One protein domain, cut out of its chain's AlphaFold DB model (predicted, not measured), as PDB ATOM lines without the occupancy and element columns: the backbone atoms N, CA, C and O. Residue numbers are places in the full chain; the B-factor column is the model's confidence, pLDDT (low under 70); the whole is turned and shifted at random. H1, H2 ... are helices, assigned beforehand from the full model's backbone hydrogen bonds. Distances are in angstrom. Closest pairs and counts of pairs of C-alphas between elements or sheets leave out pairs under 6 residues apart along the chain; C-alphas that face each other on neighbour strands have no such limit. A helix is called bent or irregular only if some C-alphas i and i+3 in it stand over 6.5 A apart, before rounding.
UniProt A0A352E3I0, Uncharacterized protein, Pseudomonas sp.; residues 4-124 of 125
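What this domain is: This is residues 4 to 124 of the 125 residues of an uncharacterized protein of Pseudomonas sp. (UniProt A0A352E3I0). Three mutually touching helices, H2, H3 and H4, make a crossed core; H1 folds back beside H2 as a splayed helical hairpin, and short H5 packs on H4. H6 touches no helix and lies away from the core, after a long link, while residues 4 to 9 of H1 and residues 118 to 124, of which 118 to 123 belong to H6, stick out and add to the length. The printed part has 121 residues with six named helices, H1 to H6 in order along the chain, and no named strand; the class is all helix. The whole is compact, with a radius of gyration of the C-alphas of 15.4 A, and spans 52 by 35 by 28 A, only just elongated.

How they stand to each other: H1, residues 4 to 22, and H2, residues 26 to 44, are the longest helices and form a helical hairpin. They touch at a shallow tilt of 27 degrees, opposite ways, H1 with residues 13 to 21 alone; their closest C-alphas, of Ile 17 and Ala 29, are 4.9 A apart. H2 is a hub with H4, residues 73 to 86, each touching three helices. H2, with residues 27 to 35 alone, touches residues 80 to 84 of H4 at a steep tilt of 56 degrees, opposite ways, closest at the C-alphas of Val 31 and Val 84, 5.5 A. H2, with residues 37 to 44 alone, touches H3, residues 51 to 63, about perpendicular at 86 degrees, closest at the C-alphas of Ser 41 and Phe 55, 5.1 A. H3 touches residues 73 to 77 of H4 at a steep tilt of 54 degrees, opposite ways, closest at the C-alphas of Lys 56 and Ala 73, 5.1 A. H5, residues 92 to 95, touches residues 78 to 82 of H4, closest at the C-alphas of Ala 78 and Leu 93, 5.6 A. H6, residues 110 to 123, is apart from the five other helices. In H1, H2, H3, H4 and H6 every O i to N i+4 pair is within hydrogen-bond range; H5 is too short for such a pair.

Where its parts are: H1 begins at C-alpha 4, (5.145, -31.569, 1.950), and is 27.2 A long. H2 begins at C-alpha 26, (20.648, -7.418, 6.614), and is 26.6 A long. H3 measures 16.5 A, H4 19.6 A, H5 5.1 A and H6 20.4 A; H6 ends at C-alpha 123, (30.964, 14.350, -5.923). H3 is neither bent nor irregular, but only just: C-alphas 60 and 63 are 6.0 A apart.

The domain as a whole: The two C-alphas farthest apart, of Gln 4 and Gln 123, are 53.3 A apart. The printed part has no cut. The link from H5 to H6, residues 96 to 109, is long. Mean pLDDT of the printed part is 91.6; residues 123 to 124 are under 70.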
ATOM      1  N   GLN A   4       5.124 -31.969   0.546       79.50
ATOM      2  CA  GLN A   4       5.145 -31.569   1.950       79.50
ATOM      3  C   GLN A   4       6.539 -31.174   2.459       79.50
ATOM      4  O   GLN A   4       6.664 -30.188   3.181       79.50
ATOM      5  N   ASN A   5       7.595 -31.875   2.032       86.81
ATOM      6  CA  ASN A   5       8.966 -31.525   2.413       86.81
ATOM      7  C   ASN A   5       9.407 -30.202   1.775       86.81
ATOM      8  O   ASN A   5      10.119 -29.428   2.406       86.81
ATOM      9  N   PHE A   6       8.964 -29.917   0.545       85.38
ATOM     10  CA  PHE A   6       9.237 -28.632  -0.099       85.38
ATOM     11  C   PHE A   6       8.605 -27.472   0.681       85.38
ATOM     12  O   PHE A   6       9.304 -26.516   1.008       85.38
ATOM     13  N   TYR A   7       7.321 -27.580   1.042       87.88
ATOM     14  CA  TYR A   7       6.639 -26.543   1.822       87.88
ATOM     15  C   TYR A   7       7.304 -26.306   3.180       87.88
ATOM     16  O   TYR A   7       7.572 -25.160   3.530       87.88
ATOM     17  N   ALA A   8       7.622 -27.373   3.920       91.69
ATOM     18  CA  ALA A   8       8.286 -27.255   5.217       91.69
ATOM     19  C   ALA A   8       9.653 -26.556   5.104       91.69
ATOM     20  O   ALA A   8       9.944 -25.644   5.874       91.69
ATOM     21  N   ASN A   9      10.460 -26.930   4.107       92.12
ATOM     22  CA  ASN A   9      11.763 -26.307   3.877       92.12
ATOM     23  C   ASN A   9      11.629 -24.835   3.470       92.12
ATOM     24  O   ASN A   9      12.400 -23.994   3.923       92.12
ATOM     25  N   TYR A  10      10.642 -24.497   2.637       92.50
ATOM     26  CA  TYR A  10      10.458 -23.119   2.192       92.50
ATOM     27  C   TYR A  10       9.942 -22.211   3.317       92.50
ATOM     28  O   TYR A  10      10.367 -21.064   3.426       92.50
ATOM     29  N   LEU A  11       9.104 -22.734   4.219       94.38
ATOM     30  CA  LEU A  11       8.719 -22.017   5.438       94.38
ATOM     31  C   LEU A  11       9.933 -21.701   6.320       94.38
ATOM     32  O   LEU A  11      10.014 -20.591   6.840       94.38
ATOM     33  N   GLN A  12      10.904 -22.614   6.433       96.06
ATOM     34  CA  GLN A  12      12.150 -22.343   7.162       96.06
ATOM     35  C   GLN A  12      12.972 -21.224   6.509       96.06
ATOM     36  O   GLN A  12      13.524 -20.384   7.214       96.06
ATOM     37  N   VAL A  13      13.024 -21.165   5.171       96.31
ATOM     38  CA  VAL A  13      13.690 -20.065   4.448       96.31
ATOM     39  C   VAL A  13      13.040 -18.722   4.782       96.31
ATOM     40  O   VAL A  13      13.745 -17.769   5.099       96.31
ATOM     41  N   LEU A  14      11.706 -18.651   4.760       96.12
ATOM     42  CA  LEU A  14      10.979 -17.424   5.100       96.12
ATOM     43  C   LEU A  14      11.197 -17.020   6.565       96.12
ATOM     44  O   LEU A  14      11.486 -15.860   6.837       96.12
ATOM     45  N   GLN A  15      11.147 -17.980   7.494       97.62
ATOM     46  CA  GLN A  15      11.444 -17.740   8.910       97.62
ATOM     47  C   GLN A  15      12.870 -17.221   9.120       97.62
ATOM     48  O   GLN A  15      13.079 -16.310   9.918       97.62
ATOM     49  N   ALA A  16      13.850 -17.758   8.391       97.81
ATOM     50  CA  ALA A  16      15.231 -17.297   8.467       97.81
ATOM     51  C   ALA A  16      15.393 -15.859   7.951       97.81
ATOM     52  O   ALA A  16      16.135 -15.085   8.553       97.81
ATOM     53  N   ILE A  17      14.687 -15.483   6.876       97.25
ATOM     54  CA  ILE A  17      14.672 -14.101   6.370       97.25
ATOM     55  C   ILE A  17      14.122 -13.159   7.444       97.25
ATOM     56  O   ILE A  17      14.790 -12.182   7.779       97.25
ATOM     57  N   THR A  18      12.964 -13.483   8.028       96.12
ATOM     58  CA  THR A  18      12.349 -12.683   9.100       96.12
ATOM     59  C   THR A  18      13.265 -12.570  10.315       96.12
ATOM     60  O   THR A  18      13.505 -11.470  10.798       96.12
ATOM     61  N   HIS A  19      13.866 -13.676  10.759       97.50
ATOM     62  CA  HIS A  19      14.807 -13.653  11.878       97.50
ATOM     63  C   HIS A  19      16.011 -12.742  11.601       97.50
ATOM     64  O   HIS A  19      16.447 -11.997  12.480       97.50
ATOM     65  N   CYS A  20      16.550 -12.780  10.378       97.06
ATOM     66  CA  CYS A  20      17.647 -11.903   9.992       97.06
ATOM     67  C   CYS A  20      17.222 -10.430  10.001       97.06
ATOM     68  O   CYS A  20      17.976  -9.591  10.485       97.06
ATOM     69  N   GLU A  21      16.026 -10.113   9.506       93.75
ATOM     70  CA  GLU A  21      15.474  -8.756   9.535       93.75
ATOM     71  C   GLU A  21      15.313  -8.239  10.972       93.75
ATOM     72  O   GLU A  21      15.857  -7.187  11.311       93.75
ATOM     73  N   GLU A  22      14.656  -9.013  11.840       94.31
ATOM     74  CA  GLU A  22      14.406  -8.669  13.248       94.31
ATOM     75  C   GLU A  22      15.698  -8.439  14.046       94.31
ATOM     76  O   GLU A  22      15.727  -7.637  14.980       94.31
ATOM     77  N   ASN A  23      16.785  -9.113  13.662       96.00
ATOM     78  CA  ASN A  23      18.089  -9.017  14.318       96.00
ATOM     79  C   ASN A  23      19.077  -8.096  13.581       96.00
ATOM     80  O   ASN A  23      20.266  -8.096  13.897       96.00
ATOM     81  N   ASN A  24      18.615  -7.295  12.614       93.88
ATOM     82  CA  ASN A  24      19.448  -6.390  11.808       93.88
ATOM     83  C   ASN A  24      20.601  -7.095  11.054       93.88
ATOM     84  O   ASN A  24      21.617  -6.483  10.715       93.88
ATOM     85  N   LEU A  25      20.444  -8.382  10.739       95.88
ATOM     86  CA  LEU A  25      21.364  -9.190   9.936       95.88
ATOM     87  C   LEU A  25      21.036  -9.036   8.441       95.88
ATOM     88  O   LEU A  25      20.653  -9.981   7.753       95.88
ATOM     89  N   LEU A  26      21.183  -7.815   7.925       93.31
ATOM     90  CA  LEU A  26      20.648  -7.418   6.614       93.31
ATOM     91  C   LEU A  26      21.291  -8.145   5.432       93.31
ATOM     92  O   LEU A  26      20.596  -8.588   4.522       93.31
ATOM     93  N   THR A  27      22.619  -8.284   5.429       94.69
ATOM     94  CA  THR A  27      23.319  -8.968   4.334       94.69
ATOM     95  C   THR A  27      22.883 -10.438   4.230       94.69
ATOM     96  O   THR A  27      22.483 -10.846   3.138       94.69
ATOM     97  N   PRO A  28      22.860 -11.229   5.326       96.25
ATOM     98  CA  PRO A  28      22.239 -12.556   5.320       96.25
ATOM     99  C   PRO A  28      20.771 -12.561   4.875       96.25
ATOM    100  O   PRO A  28      20.396 -13.417   4.073       96.25
ATOM    101  N   ALA A  29      19.957 -11.595   5.323       96.94
ATOM    102  CA  ALA A  29      18.554 -11.488   4.910       96.94
ATOM    103  C   ALA A  29      18.428 -11.349   3.385       96.94
ATOM    104  O   ALA A  29      17.666 -12.080   2.755       96.94
ATOM    105  N   LEU A  30      19.228 -10.469   2.773       96.50
ATOM    106  CA  LEU A  30      19.243 -10.263   1.325       96.50
ATOM    107  C   LEU A  30      19.727 -11.504   0.567       96.50
ATOM    108  O   LEU A  30      19.148 -11.853  -0.458       96.50
ATOM    109  N   VAL A  31      20.760 -12.192   1.061       97.25
ATOM    110  CA  VAL A  31      21.244 -13.443   0.448       97.25
ATOM    111  C   VAL A  31      20.146 -14.509   0.451       97.25
ATOM    112  O   VAL A  31      19.908 -15.150  -0.578       97.25
ATOM    113  N   MET A  32      19.442 -14.675   1.573       96.69
ATOM    114  CA  MET A  32      18.334 -15.625   1.687       96.69
ATOM    115  C   MET A  32      17.146 -15.218   0.813       96.69
ATOM    116  O   MET A  32      16.575 -16.069   0.133       96.69
ATOM    117  N   LEU A  33      16.825 -13.923   0.747       96.19
ATOM    118  CA  LEU A  33      15.773 -13.391  -0.118       96.19
ATOM    119  C   LEU A  33      16.066 -13.665  -1.599       96.19
ATOM    120  O   LEU A  33      15.214 -14.199  -2.306       96.19
ATOM    121  N   TYR A  34      17.281 -13.376  -2.071       97.06
ATOM    122  CA  TYR A  34      17.672 -13.675  -3.450       97.06
ATOM    123  C   TYR A  34      17.669 -15.175  -3.752       97.06
ATOM    124  O   TYR A  34      17.234 -15.579  -4.830       97.06
ATOM    125  N   SER A  35      18.090 -16.004  -2.796       95.38
ATOM    126  CA  SER A  35      18.057 -17.466  -2.930       95.38
ATOM    127  C   SER A  35      16.622 -18.008  -2.997       95.38
ATOM    128  O   SER A  35      16.331 -18.942  -3.751       95.38
ATOM    129  N   ALA A  36      15.702 -17.400  -2.244       95.31
ATOM    130  CA  ALA A  36      14.280 -17.709  -2.295       95.31
ATOM    131  C   ALA A  36      13.703 -17.381  -3.684       95.31
ATOM    132  O   ALA A  36      13.070 -18.242  -4.298       95.31
ATOM    133  N   ILE A  37      14.017 -16.197  -4.231       95.56
ATOM    134  CA  ILE A  37      13.617 -15.786  -5.589       95.56
ATOM    135  C   ILE A  37      14.188 -16.738  -6.654       95.56
ATOM    136  O   ILE A  37      13.452 -17.172  -7.541       95.56
ATOM    137  N   ASP A  38      15.466 -17.125  -6.569       94.62
ATOM    138  CA  ASP A  38      16.066 -18.123  -7.473       94.62
ATOM    139  C   ASP A  38      15.284 -19.448  -7.444       94.62
ATOM    140  O   ASP A  38      14.991 -20.033  -8.487       94.62
ATOM    141  N   SER A  39      14.883 -19.897  -6.253       92.50
ATOM    142  CA  SER A  39      14.155 -21.155  -6.076       92.50
ATOM    143  C   SER A  39      12.760 -21.115  -6.710       92.50
ATOM    144  O   SER A  39      12.392 -22.024  -7.461       92.50
ATOM    145  N   VAL A  40      11.977 -20.059  -6.453       92.06
ATOM    146  CA  VAL A  40      10.619 -19.938  -7.020       92.06
ATOM    147  C   VAL A  40      10.635 -19.598  -8.502       92.06
ATOM    148  O   VAL A  40       9.791 -20.102  -9.241       92.06
ATOM    149  N   SER A  41      11.614 -18.819  -8.964       94.25
ATOM    150  CA  SER A  41      11.772 -18.522 -10.387       94.25
ATOM    151  C   SER A  41      12.113 -19.779 -11.183       94.25
ATOM    152  O   SER A  41      11.517 -20.018 -12.232       94.25
ATOM    153  N   TRP A  42      12.981 -20.649 -10.657       92.25
ATOM    154  CA  TRP A  42      13.283 -21.947 -11.262       92.25
ATOM    155  C   TRP A  42      12.061 -22.867 -11.361       92.25
ATOM    156  O   TRP A  42      11.871 -23.559 -12.371       92.25
ATOM    157  N   LEU A  43      11.249 -22.886 -10.299       90.12
ATOM    158  CA  LEU A  43      10.037 -23.696 -10.222       90.12
ATOM    159  C   LEU A  43       8.965 -23.196 -11.196       90.12
ATOM    160  O   LEU A  43       8.359 -23.999 -11.900       90.12
ATOM    161  N   ALA A  44       8.758 -21.881 -11.256       90.12
ATOM    162  CA  ALA A  44       7.741 -21.250 -12.089       90.12
ATOM    163  C   ALA A  44       8.124 -21.180 -13.577       90.12
ATOM    164  O   ALA A  44       7.244 -21.116 -14.434       90.12
ATOM    165  N   CYS A  45       9.419 -21.182 -13.909       89.06
ATOM    166  CA  CYS A  45       9.856 -21.038 -15.292       89.06
ATOM    167  C   CYS A  45       9.651 -22.335 -16.091       89.06
ATOM    168  O   CYS A  45      10.301 -23.360 -15.852       89.06
ATOM    169  N   THR A  46       8.760 -22.268 -17.080       87.12
ATOM    170  CA  THR A  46       8.483 -23.344 -18.046       87.12
ATOM    171  C   THR A  46       9.281 -23.197 -19.343       87.12
ATOM    172  O   THR A  46       9.408 -24.161 -20.091       87.12
ATOM    173  N   THR A  47       9.838 -22.012 -19.607       82.50
ATOM    174  CA  THR A  47      10.483 -21.662 -20.882       82.50
ATOM    175  C   THR A  47      11.993 -21.885 -20.888       82.50
ATOM    176  O   THR A  47      12.572 -22.137 -21.940       82.50
ATOM    177  N   THR A  48      12.655 -21.797 -19.732       85.19
ATOM    178  CA  THR A  48      14.103 -21.995 -19.617       85.19
ATOM    179  C   THR A  48      14.500 -22.520 -18.245       85.19
ATOM    180  O   THR A  48      13.883 -22.223 -17.226       85.19
ATOM    181  N   LYS A  49      15.574 -23.310 -18.232       80.56
ATOM    182  CA  LYS A  49      16.254 -23.804 -17.031       80.56
ATOM    183  C   LYS A  49      17.642 -23.168 -16.895       80.56
ATOM    184  O   LYS A  49      18.578 -23.767 -16.388       80.56
ATOM    185  N   GLU A  50      17.797 -21.940 -17.371       89.56
ATOM    186  CA  GLU A  50      18.950 -21.099 -17.060       89.56
ATOM    187  C   GLU A  50      18.565 -20.169 -15.906       89.56
ATOM    188  O   GLU A  50      17.659 -19.348 -16.060       89.56
ATOM    189  N   SER A  51      19.240 -20.293 -14.758       85.56
ATOM    190  CA  SER A  51      18.860 -19.607 -13.511       85.56
ATOM    191  C   SER A  51      18.704 -18.097 -13.687       85.56
ATOM    192  O   SER A  51      17.699 -17.532 -13.269       85.56
ATOM    193  N   GLY A  52      19.630 -17.444 -14.394       92.81
ATOM    194  CA  GLY A  52      19.559 -16.001 -14.622       92.81
ATOM    195  C   GLY A  52      18.414 -15.552 -15.526       92.81
ATOM    196  O   GLY A  52      17.820 -14.500 -15.294       92.81
ATOM    197  N   LYS A  53      18.057 -16.342 -16.544       94.56
ATOM    198  CA  LYS A  53      16.899 -16.025 -17.391       94.56
ATOM    199  C   LYS A  53      15.593 -16.297 -16.655       94.56
ATOM    200  O   LYS A  53      14.711 -15.443 -16.694       94.56
ATOM    201  N   ALA A  54      15.496 -17.427 -15.954       95.50
ATOM    202  CA  ALA A  54      14.340 -17.765 -15.130       95.50
ATOM    203  C   ALA A  54      14.083 -16.684 -14.069       95.50
ATOM    204  O   ALA A  54      12.960 -16.192 -13.969       95.50
ATOM    205  N   PHE A  55      15.134 -16.242 -13.368       96.81
ATOM    206  CA  PHE A  55      15.078 -15.140 -12.406       96.81
ATOM    207  C   PHE A  55      14.501 -13.874 -13.041       96.81
ATOM    208  O   PHE A  55      13.506 -13.342 -12.554       96.81
ATOM    209  N   LYS A  56      15.089 -13.411 -14.155       96.50
ATOM    210  CA  LYS A  56      14.679 -12.163 -14.818       96.50
ATOM    211  C   LYS A  56      13.235 -12.204 -15.316       96.50
ATOM    212  O   LYS A  56      12.522 -11.214 -15.163       96.50
ATOM    213  N   VAL A  57      12.797 -13.330 -15.880       95.12
ATOM    214  CA  VAL A  57      11.400 -13.527 -16.300       95.12
ATOM    215  C   VAL A  57      10.478 -13.455 -15.087       95.12
ATOM    216  O   VAL A  57       9.551 -12.652 -15.066       95.12
ATOM    217  N   TRP A  58      10.780 -14.211 -14.033       96.06
ATOM    218  CA  TRP A  58       9.926 -14.276 -12.852       96.06
ATOM    219  C   TRP A  58       9.783 -12.925 -12.144       96.06
ATOM    220  O   TRP A  58       8.666 -12.516 -11.830       96.06
ATOM    221  N   VAL A  59      10.882 -12.193 -11.926       96.69
ATOM    222  CA  VAL A  59      10.792 -10.874 -11.276       96.69
ATOM    223  C   VAL A  59      10.027  -9.880 -12.146       96.69
ATOM    224  O   VAL A  59       9.281  -9.074 -11.605       96.69
ATOM    225  N   THR A  60      10.132  -9.969 -13.474       95.75
ATOM    226  CA  THR A  60       9.339  -9.135 -14.392       95.75
ATOM    227  C   THR A  60       7.847  -9.455 -14.285       95.75
ATOM    228  O   THR A  60       7.018  -8.549 -14.209       95.75
ATOM    229  N   ASP A  61       7.500 -10.738 -14.214       94.00
ATOM    230  CA  ASP A  61       6.110 -11.194 -14.212       94.00
ATOM    231  C   ASP A  61       5.399 -10.992 -12.869       94.00
ATOM    232  O   ASP A  61       4.176 -10.821 -12.851       94.00
ATOM    233  N   TRP A  62       6.131 -11.009 -11.752       93.19
ATOM    234  CA  TRP A  62       5.530 -11.054 -10.414       93.19
ATOM    235  C   TRP A  62       5.949  -9.915  -9.483       93.19
ATOM    236  O   TRP A  62       5.134  -9.480  -8.676       93.19
ATOM    237  N   MET A  63       7.181  -9.411  -9.585       93.75
ATOM    238  CA  MET A  63       7.745  -8.464  -8.610       93.75
ATOM    239  C   MET A  63       7.762  -7.023  -9.133       93.75
ATOM    240  O   MET A  63       7.236  -6.121  -8.489       93.75
ATOM    241  N   LEU A  64       8.307  -6.797 -10.329       95.50
ATOM    242  CA  LEU A  64       8.517  -5.469 -10.923       95.50
ATOM    243  C   LEU A  64       7.242  -4.827 -11.491       95.50
ATOM    244  O   LEU A  64       7.293  -3.747 -12.071       95.50
ATOM    245  N   LYS A  65       6.085  -5.469 -11.302       93.75
ATOM    246  CA  LYS A  65       4.774  -4.841 -11.523       93.75
ATOM    247  C   LYS A  65       4.444  -3.804 -10.447       93.75
ATOM    248  O   LYS A  65       3.550  -2.988 -10.655       93.75
ATOM    249  N   ASP A  66       5.142  -3.837  -9.312       91.00
ATOM    250  CA  ASP A  66       5.015  -2.828  -8.268       91.00
ATOM    251  C   ASP A  66       5.815  -1.562  -8.637       91.00
ATOM    252  O   ASP A  66       7.049  -1.607  -8.662       91.00
ATOM    253  N   PRO A  67       5.155  -0.412  -8.872       85.50
ATOM    254  CA  PRO A  67       5.830   0.821  -9.282       85.50
ATOM    255  C   PRO A  67       6.765   1.398  -8.209       85.50
ATOM    256  O   PRO A  67       7.548   2.303  -8.498       85.50
ATOM    257  N   ARG A  68       6.703   0.905  -6.964       84.94
ATOM    258  CA  ARG A  68       7.611   1.314  -5.882       84.94
ATOM    259  C   ARG A  68       9.022   0.752  -6.063       84.94
ATOM    260  O   ARG A  68       9.959   1.281  -5.468       84.94
ATOM    261  N   ILE A  69       9.192  -0.294  -6.874       87.88
ATOM    262  CA  ILE A  69      10.486  -0.931  -7.130       87.88
ATOM    263  C   ILE A  69      11.131  -0.283  -8.359       87.88
ATOM    264  O   ILE A  69      10.836  -0.624  -9.501       87.88
ATOM    265  N   LYS A  70      12.042   0.668  -8.129       89.12
ATOM    266  CA  LYS A  70      12.698   1.462  -9.186       89.12
ATOM    267  C   LYS A  70      13.976   0.804  -9.730       89.12
ATOM    268  O   LYS A  70      15.058   1.406  -9.748       89.12
ATOM    269  N   CYS A  71      13.873  -0.446 -10.170       93.62
ATOM    270  CA  CYS A  71      14.962  -1.136 -10.858       93.62
ATOM    271  C   CYS A  71      14.454  -2.039 -11.983       93.62
ATOM    272  O   CYS A  71      13.299  -2.453 -12.020       93.62
ATOM    273  N   THR A  72      15.342  -2.335 -12.921       96.81
ATOM    274  CA  THR A  72      15.108  -3.304 -13.984       96.81
ATOM    275  C   THR A  72      15.415  -4.719 -13.494       96.81
ATOM    276  O   THR A  72      16.182  -4.926 -12.550       96.81
ATOM    277  N   ALA A  73      14.879  -5.724 -14.190       97.06
ATOM    278  CA  ALA A  73      15.200  -7.125 -13.914       97.06
ATOM    279  C   ALA A  73      16.706  -7.413 -14.040       97.06
ATOM    280  O   ALA A  73      17.241  -8.263 -13.329       97.06
ATOM    281  N   GLU A  74      17.401  -6.701 -14.930       97.62
ATOM    282  CA  GLU A  74      18.843  -6.838 -15.121       97.62
ATOM    283  C   GLU A  74      19.647  -6.236 -13.966       97.62
ATOM    284  O   GLU A  74      20.571  -6.883 -13.474       97.62
ATOM    285  N   GLU A  75      19.259  -5.061 -13.471       97.62
ATOM    286  CA  GLU A  75      19.860  -4.453 -12.275       97.62
ATOM    287  C   GLU A  75      19.637  -5.328 -11.037       97.62
ATOM    288  O   GLU A  75      20.566  -5.559 -10.260       97.62
ATOM    289  N   LEU A  76      18.431  -5.885 -10.880       97.19
ATOM    290  CA  LEU A  76      18.110  -6.778  -9.769       97.19
ATOM    291  C   LEU A  76      18.908  -8.087  -9.837       97.19
ATOM    292  O   LEU A  76      19.445  -8.549  -8.829       97.19
ATOM    293  N   TYR A  77      19.067  -8.653 -11.034       97.56
ATOM    294  CA  TYR A  77      19.910  -9.829 -11.242       97.56
ATOM    295  C   TYR A  77      21.401  -9.530 -11.005       97.56
ATOM    296  O   TYR A  77      22.119 -10.337 -10.409       97.56
ATOM    297  N   ALA A  78      21.882  -8.355 -11.414       97.69
ATOM    298  CA  ALA A  78      23.247  -7.918 -11.143       97.69
ATOM    299  C   ALA A  78      23.514  -7.765  -9.638       97.69
ATOM    300  O   ALA A  78      24.587  -8.170  -9.176       97.69
ATOM    301  N   ALA A  79      22.542  -7.245  -8.882       97.31
ATOM    302  CA  ALA A  79      22.603  -7.129  -7.429       97.31
ATOM    303  C   ALA A  79      22.596  -8.502  -6.735       97.31
ATOM    304  O   ALA A  79      23.444  -8.748  -5.874       97.31
ATOM    305  N   ARG A  80      21.730  -9.429  -7.176       97.19
ATOM    306  CA  ARG A  80      21.736 -10.840  -6.747       97.19
ATOM    307  C   ARG A  80      23.116 -11.465  -6.912       97.19
ATOM    308  O   ARG A  80      23.639 -12.069  -5.981       97.19
ATOM    309  N   CYS A  81      23.716 -11.327  -8.094       96.75
ATOM    310  CA  CYS A  81      25.034 -11.889  -8.389       96.75
ATOM    311  C   CYS A  81      26.127 -11.319  -7.478       96.75
ATOM    312  O   CYS A  81      26.990 -12.073  -7.037       96.75
ATOM    313  N   GLY A  82      26.086 -10.018  -7.186       96.62
ATOM    314  CA  GLY A  82      27.049  -9.383  -6.287       96.62
ATOM    315  C   GLY A  82      26.919  -9.905  -4.860       96.62
ATOM    316  O   GLY A  82      27.893 -10.400  -4.286       96.62
ATOM    317  N   LEU A  83      25.702  -9.870  -4.314       96.69
ATOM    318  CA  LEU A  83      25.434 -10.272  -2.935       96.69
ATOM    319  C   LEU A  83      25.687 -11.759  -2.709       96.69
ATOM    320  O   LEU A  83      26.436 -12.107  -1.805       96.69
ATOM    321  N   VAL A  84      25.130 -12.636  -3.546       95.56
ATOM    322  CA  VAL A  84      25.230 -14.089  -3.338       95.56
ATOM    323  C   VAL A  84      26.665 -14.600  -3.504       95.56
ATOM    324  O   VAL A  84      27.049 -15.542  -2.819       95.56
ATOM    325  N   HIS A  85      27.476 -14.006  -4.389       94.12
ATOM    326  CA  HIS A  85      28.833 -14.510  -4.649       94.12
ATOM    327  C   HIS A  85      29.939 -13.768  -3.898       94.12
ATOM    328  O   HIS A  85      31.008 -14.335  -3.698       94.12
ATOM    329  N   THR A  86      29.725 -12.506  -3.520       94.75
ATOM    330  CA  THR A  86      30.791 -11.678  -2.930       94.75
ATOM    331  C   THR A  86      30.360 -10.897  -1.694       94.75
ATOM    332  O   THR A  86      31.196 -10.227  -1.100       94.75
ATOM    333  N   LEU A  87      29.079 -10.950  -1.303       94.44
ATOM    334  CA  LEU A  87      28.503 -10.107  -0.246       94.44
ATOM    335  C   LEU A  87      28.699  -8.600  -0.495       94.44
ATOM    336  O   LEU A  87      28.664  -7.802   0.439       94.44
ATOM    337  N   THR A  88      28.886  -8.196  -1.755       93.44
ATOM    338  CA  THR A  88      29.038  -6.789  -2.142       93.44
ATOM    339  C   THR A  88      27.991  -6.379  -3.180       93.44
ATOM    340  O   THR A  88      27.449  -7.229  -3.885       93.44
ATOM    341  N   PRO A  89      27.746  -5.072  -3.373       90.69
ATOM    342  CA  PRO A  89      26.928  -4.579  -4.482       90.69
ATOM    343  C   PRO A  89      27.566  -4.769  -5.869       90.69
ATOM    344  O   PRO A  89      27.009  -4.297  -6.857       90.69
ATOM    345  N   THR A  90      28.757  -5.371  -5.964       94.50
ATOM    346  CA  THR A  90      29.530  -5.457  -7.204       94.50
ATOM    347  C   THR A  90      29.460  -6.863  -7.791       94.50
ATOM    348  O   THR A  90      29.811  -7.848  -7.153       94.50
ATOM    349  N   SER A  91      29.054  -6.945  -9.050       96.12
ATOM    350  CA  SER A  91      29.144  -8.130  -9.902       96.12
ATOM    351  C   SER A  91      29.822  -7.795 -11.229       96.12
ATOM    352  O   SER A  91      30.024  -6.622 -11.561       96.12
ATOM    353  N   SER A  92      30.120  -8.820 -12.030       95.75
ATOM    354  CA  SER A  92      30.634  -8.643 -13.394       95.75
ATOM    355  C   SER A  92      29.727  -7.755 -14.257       95.75
ATOM    356  O   SER A  92      30.222  -7.005 -15.091       95.75
ATOM    357  N   LEU A  93      28.410  -7.785 -14.029       95.62
ATOM    358  CA  LEU A  93      27.445  -6.922 -14.712       95.62
ATOM    359  C   LEU A  93      27.583  -5.462 -14.276       95.62
ATOM    360  O   LEU A  93      27.622  -4.570 -15.119       95.62
ATOM    361  N   THR A  94      27.742  -5.203 -12.977       95.62
ATOM    362  CA  THR A  94      27.938  -3.823 -12.496       95.62
ATOM    363  C   THR A  94      29.278  -3.232 -12.931       95.62
ATOM    364  O   THR A  94      29.369  -2.040 -13.198       95.62
ATOM    365  N   GLN A  95      30.313  -4.066 -13.088       94.00
ATOM    366  CA  GLN A  95      31.601  -3.644 -13.654       94.00
ATOM    367  C   GLN A  95      31.490  -3.275 -15.141       94.00
ATOM    368  O   GLN A  95      32.308  -2.517 -15.649       94.00
ATOM    369  N   ARG A  96      30.468  -3.791 -15.834       95.75
ATOM    370  CA  ARG A  96      30.143  -3.473 -17.231       95.75
ATOM    371  C   ARG A  96      29.144  -2.317 -17.365       95.75
ATOM    372  O   ARG A  96      28.650  -2.082 -18.461       95.75
ATOM    373  N   GLY A  97      28.843  -1.610 -16.273       94.19
ATOM    374  CA  GLY A  97      27.998  -0.414 -16.286       94.19
ATOM    375  C   GLY A  97      26.542  -0.629 -15.870       94.19
ATOM    376  O   GLY A  97      25.783   0.335 -15.871       94.19
ATOM    377  N   ILE A  98      26.132  -1.842 -15.469       96.94
ATOM    378  CA  ILE A  98      24.809  -2.017 -14.849       96.94
ATOM    379  C   ILE A  98      24.770  -1.281 -13.506       96.94
ATOM    380  O   ILE A  98      25.660  -1.436 -12.664       96.94
ATOM    381  N   ARG A  99      23.720  -0.484 -13.297       94.69
ATOM    382  CA  ARG A  99      23.537   0.314 -12.084       94.69
ATOM    383  C   ARG A  99      23.450  -0.587 -10.848       94.69
ATOM    384  O   ARG A  99      22.769  -1.613 -10.847       94.69
ATOM    385  N   LYS A 100      24.148  -0.192  -9.781       94.81
ATOM    386  CA  LYS A 100      24.101  -0.876  -8.481       94.81
ATOM    387  C   LYS A 100      22.788  -0.561  -7.764       94.81
ATOM    388  O   LYS A 100      22.275   0.549  -7.870       94.81
ATOM    389  N   ILE A 101      22.285  -1.526  -6.999       93.50
ATOM    390  CA  ILE A 101      21.122  -1.351  -6.123       93.50
ATOM    391  C   ILE A 101      21.605  -1.127  -4.691       93.50
ATOM    392  O   ILE A 101      22.487  -1.842  -4.211       93.50
ATOM    393  N   ALA A 102      21.002  -0.149  -4.020       90.56
ATOM    394  CA  ALA A 102      21.137   0.074  -2.589       90.56
ATOM    395  C   ALA A 102      19.815  -0.254  -1.884       90.56
ATOM    396  O   ALA A 102      18.751  -0.220  -2.502       90.56
ATOM    397  N   TYR A 103      19.895  -0.561  -0.591       90.44
ATOM    398  CA  TYR A 103      18.755  -0.985   0.216       90.44
ATOM    399  C   TYR A 103      18.626  -0.093   1.449       90.44
ATOM    400  O   TYR A 103      19.619   0.247   2.089       90.44
ATOM    401  N   SER A 104      17.390   0.244   1.779       88.25
ATOM    402  CA  SER A 104      16.942   0.857   3.030       88.25
ATOM    403  C   SER A 104      16.161  -0.193   3.826       88.25
ATOM    404  O   SER A 104      15.568  -1.104   3.249       88.25
ATOM    405  N   TRP A 105      16.171  -0.092   5.155       85.75
ATOM    406  CA  TRP A 105      15.491  -1.040   6.044       85.75
ATOM    407  C   TRP A 105      14.858  -0.329   7.244       85.75
ATOM    408  O   TRP A 105      15.256   0.780   7.612       85.75
ATOM    409  N   GLY A 106      13.877  -0.982   7.870       84.31
ATOM    410  CA  GLY A 106      13.178  -0.457   9.042       84.31
ATOM    411  C   GLY A 106      12.483   0.875   8.750       84.31
ATOM    412  O   GLY A 106      11.654   0.973   7.852       84.31
ATOM    413  N   THR A 107      12.828   1.911   9.511       82.44
ATOM    414  CA  THR A 107      12.266   3.265   9.367       82.44
ATOM    415  C   THR A 107      13.027   4.144   8.366       82.44
ATOM    416  O   THR A 107      12.722   5.330   8.235       82.44
ATOM    417  N   ALA A 108      14.021   3.596   7.655       83.69
ATOM    418  CA  ALA A 108      14.781   4.342   6.660       83.69
ATOM    419  C   ALA A 108      13.915   4.717   5.444       83.69
ATOM    420  O   ALA A 108      13.172   3.902   4.902       83.69
ATOM    421  N   SER A 109      14.043   5.963   4.984       83.75
ATOM    422  CA  SER A 109      13.284   6.488   3.846       83.75
ATOM    423  C   SER A 109      13.962   6.169   2.512       83.75
ATOM    424  O   SER A 109      15.133   6.498   2.315       83.75
ATOM    425  N   ASN A 110      13.200   5.614   1.563       82.44
ATOM    426  CA  ASN A 110      13.656   5.419   0.182       82.44
ATOM    427  C   ASN A 110      14.032   6.748  -0.478       82.44
ATOM    428  O   ASN A 110      15.039   6.814  -1.169       82.44
ATOM    429  N   GLN A 111      13.276   7.818  -0.210       85.06
ATOM    430  CA  GLN A 111      13.600   9.154  -0.712       85.06
ATOM    431  C   GLN A 111      14.959   9.618  -0.178       85.06
ATOM    432  O   GLN A 111      15.789  10.108  -0.936       85.06
ATOM    433  N   ARG A 112      15.220   9.416   1.120       85.31
ATOM    434  CA  ARG A 112      16.501   9.811   1.711       85.31
ATOM    435  C   ARG A 112      17.665   9.016   1.126       85.31
ATOM    436  O   ARG A 112      18.748   9.563   0.939       85.31
ATOM    437  N   LEU A 113      17.452   7.731   0.854       86.25
ATOM    438  CA  LEU A 113      18.444   6.894   0.188       86.25
ATOM    439  C   LEU A 113      18.714   7.379  -1.246       86.25
ATOM    440  O   LEU A 113      19.875   7.471  -1.629       86.25
ATOM    441  N   GLU A 114      17.672   7.726  -2.004       85.56
ATOM    442  CA  GLU A 114      17.793   8.303  -3.352       85.56
ATOM    443  C   GLU A 114      18.615   9.603  -3.330       85.56
ATOM    444  O   GLU A 114      19.615   9.702  -4.036       85.56
ATOM    445  N   GLU A 115      18.295  10.540  -2.432       87.94
ATOM    446  CA  GLU A 115      19.055  11.789  -2.252       87.94
ATOM    447  C   GLU A 115      20.544  11.542  -1.951       87.94
ATOM    448  O   GLU A 115      21.420  12.247  -2.456       87.94
ATOM    449  N   LEU A 116      20.846  10.544  -1.114       85.44
ATOM    450  CA  LEU A 116      22.224  10.189  -0.777       85.44
ATOM    451  C   LEU A 116      22.970   9.621  -1.987       85.44
ATOM    452  O   LEU A 116      24.114  10.009  -2.221       85.44
ATOM    453  N   ILE A 117      22.333   8.744  -2.766       86.12
ATOM    454  CA  ILE A 117      22.914   8.188  -3.995       86.12
ATOM    455  C   ILE A 117      23.244   9.313  -4.980       86.12
ATOM    456  O   ILE A 117      24.368   9.367  -5.486       86.12
ATOM    457  N   ASP A 118      22.307  10.237  -5.192       86.75
ATOM    458  CA  ASP A 118      22.488  11.367  -6.104       86.75
ATOM    459  C   ASP A 118      23.622  12.292  -5.638       86.75
ATOM    460  O   ASP A 118      24.451  12.723  -6.442       86.75
ATOM    461  N   SER A 119      23.726  12.538  -4.327       85.19
ATOM    462  CA  SER A 119      24.803  13.358  -3.758       85.19
ATOM    463  C   SER A 119      26.197  12.752  -3.974       85.19
ATOM    464  O   SER A 119      27.141  13.472  -4.298       85.19
ATOM    465  N   VAL A 120      26.335  11.425  -3.860       81.62
ATOM    466  CA  VAL A 120      27.611  10.721  -4.084       81.62
ATOM    467  C   VAL A 120      27.990  10.743  -5.567       81.62
ATOM    468  O   VAL A 120      29.163  10.918  -5.905       81.62
ATOM    469  N   ALA A 121      27.007  10.616  -6.463       76.88
ATOM    470  CA  ALA A 121      27.225  10.701  -7.906       76.88
ATOM    471  C   ALA A 121      27.694  12.099  -8.356       76.88
ATOM    472  O   ALA A 121      28.484  12.215  -9.289       76.88
ATOM    473  N   GLN A 122      27.253  13.168  -7.685       72.06
ATOM    474  CA  GLN A 122      27.690  14.539  -7.977       72.06
ATOM    475  C   GLN A 122      29.117  14.842  -7.500       72.06
ATOM    476  O   GLN A 122      29.775  15.691  -8.084       72.06
ATOM    477  N   GLN A 123      29.608  14.156  -6.463       64.94
ATOM    478  CA  GLN A 123      30.964  14.350  -5.923       64.94
ATOM    479  C   GLN A 123      32.057  13.595  -6.694       64.94
ATOM    480  O   GLN A 123      33.242  13.815  -6.456       64.94
ATOM    481  N   THR A 124      31.668  12.661  -7.561       58.09
ATOM    482  CA  THR A 124      32.584  11.815  -8.344       58.09
ATOM    483  C   THR A 124      32.711  12.247  -9.808       58.09
ATOM    484  O   THR A 124      33.452  11.606 -10.555       58.09
TER     485      THR A 124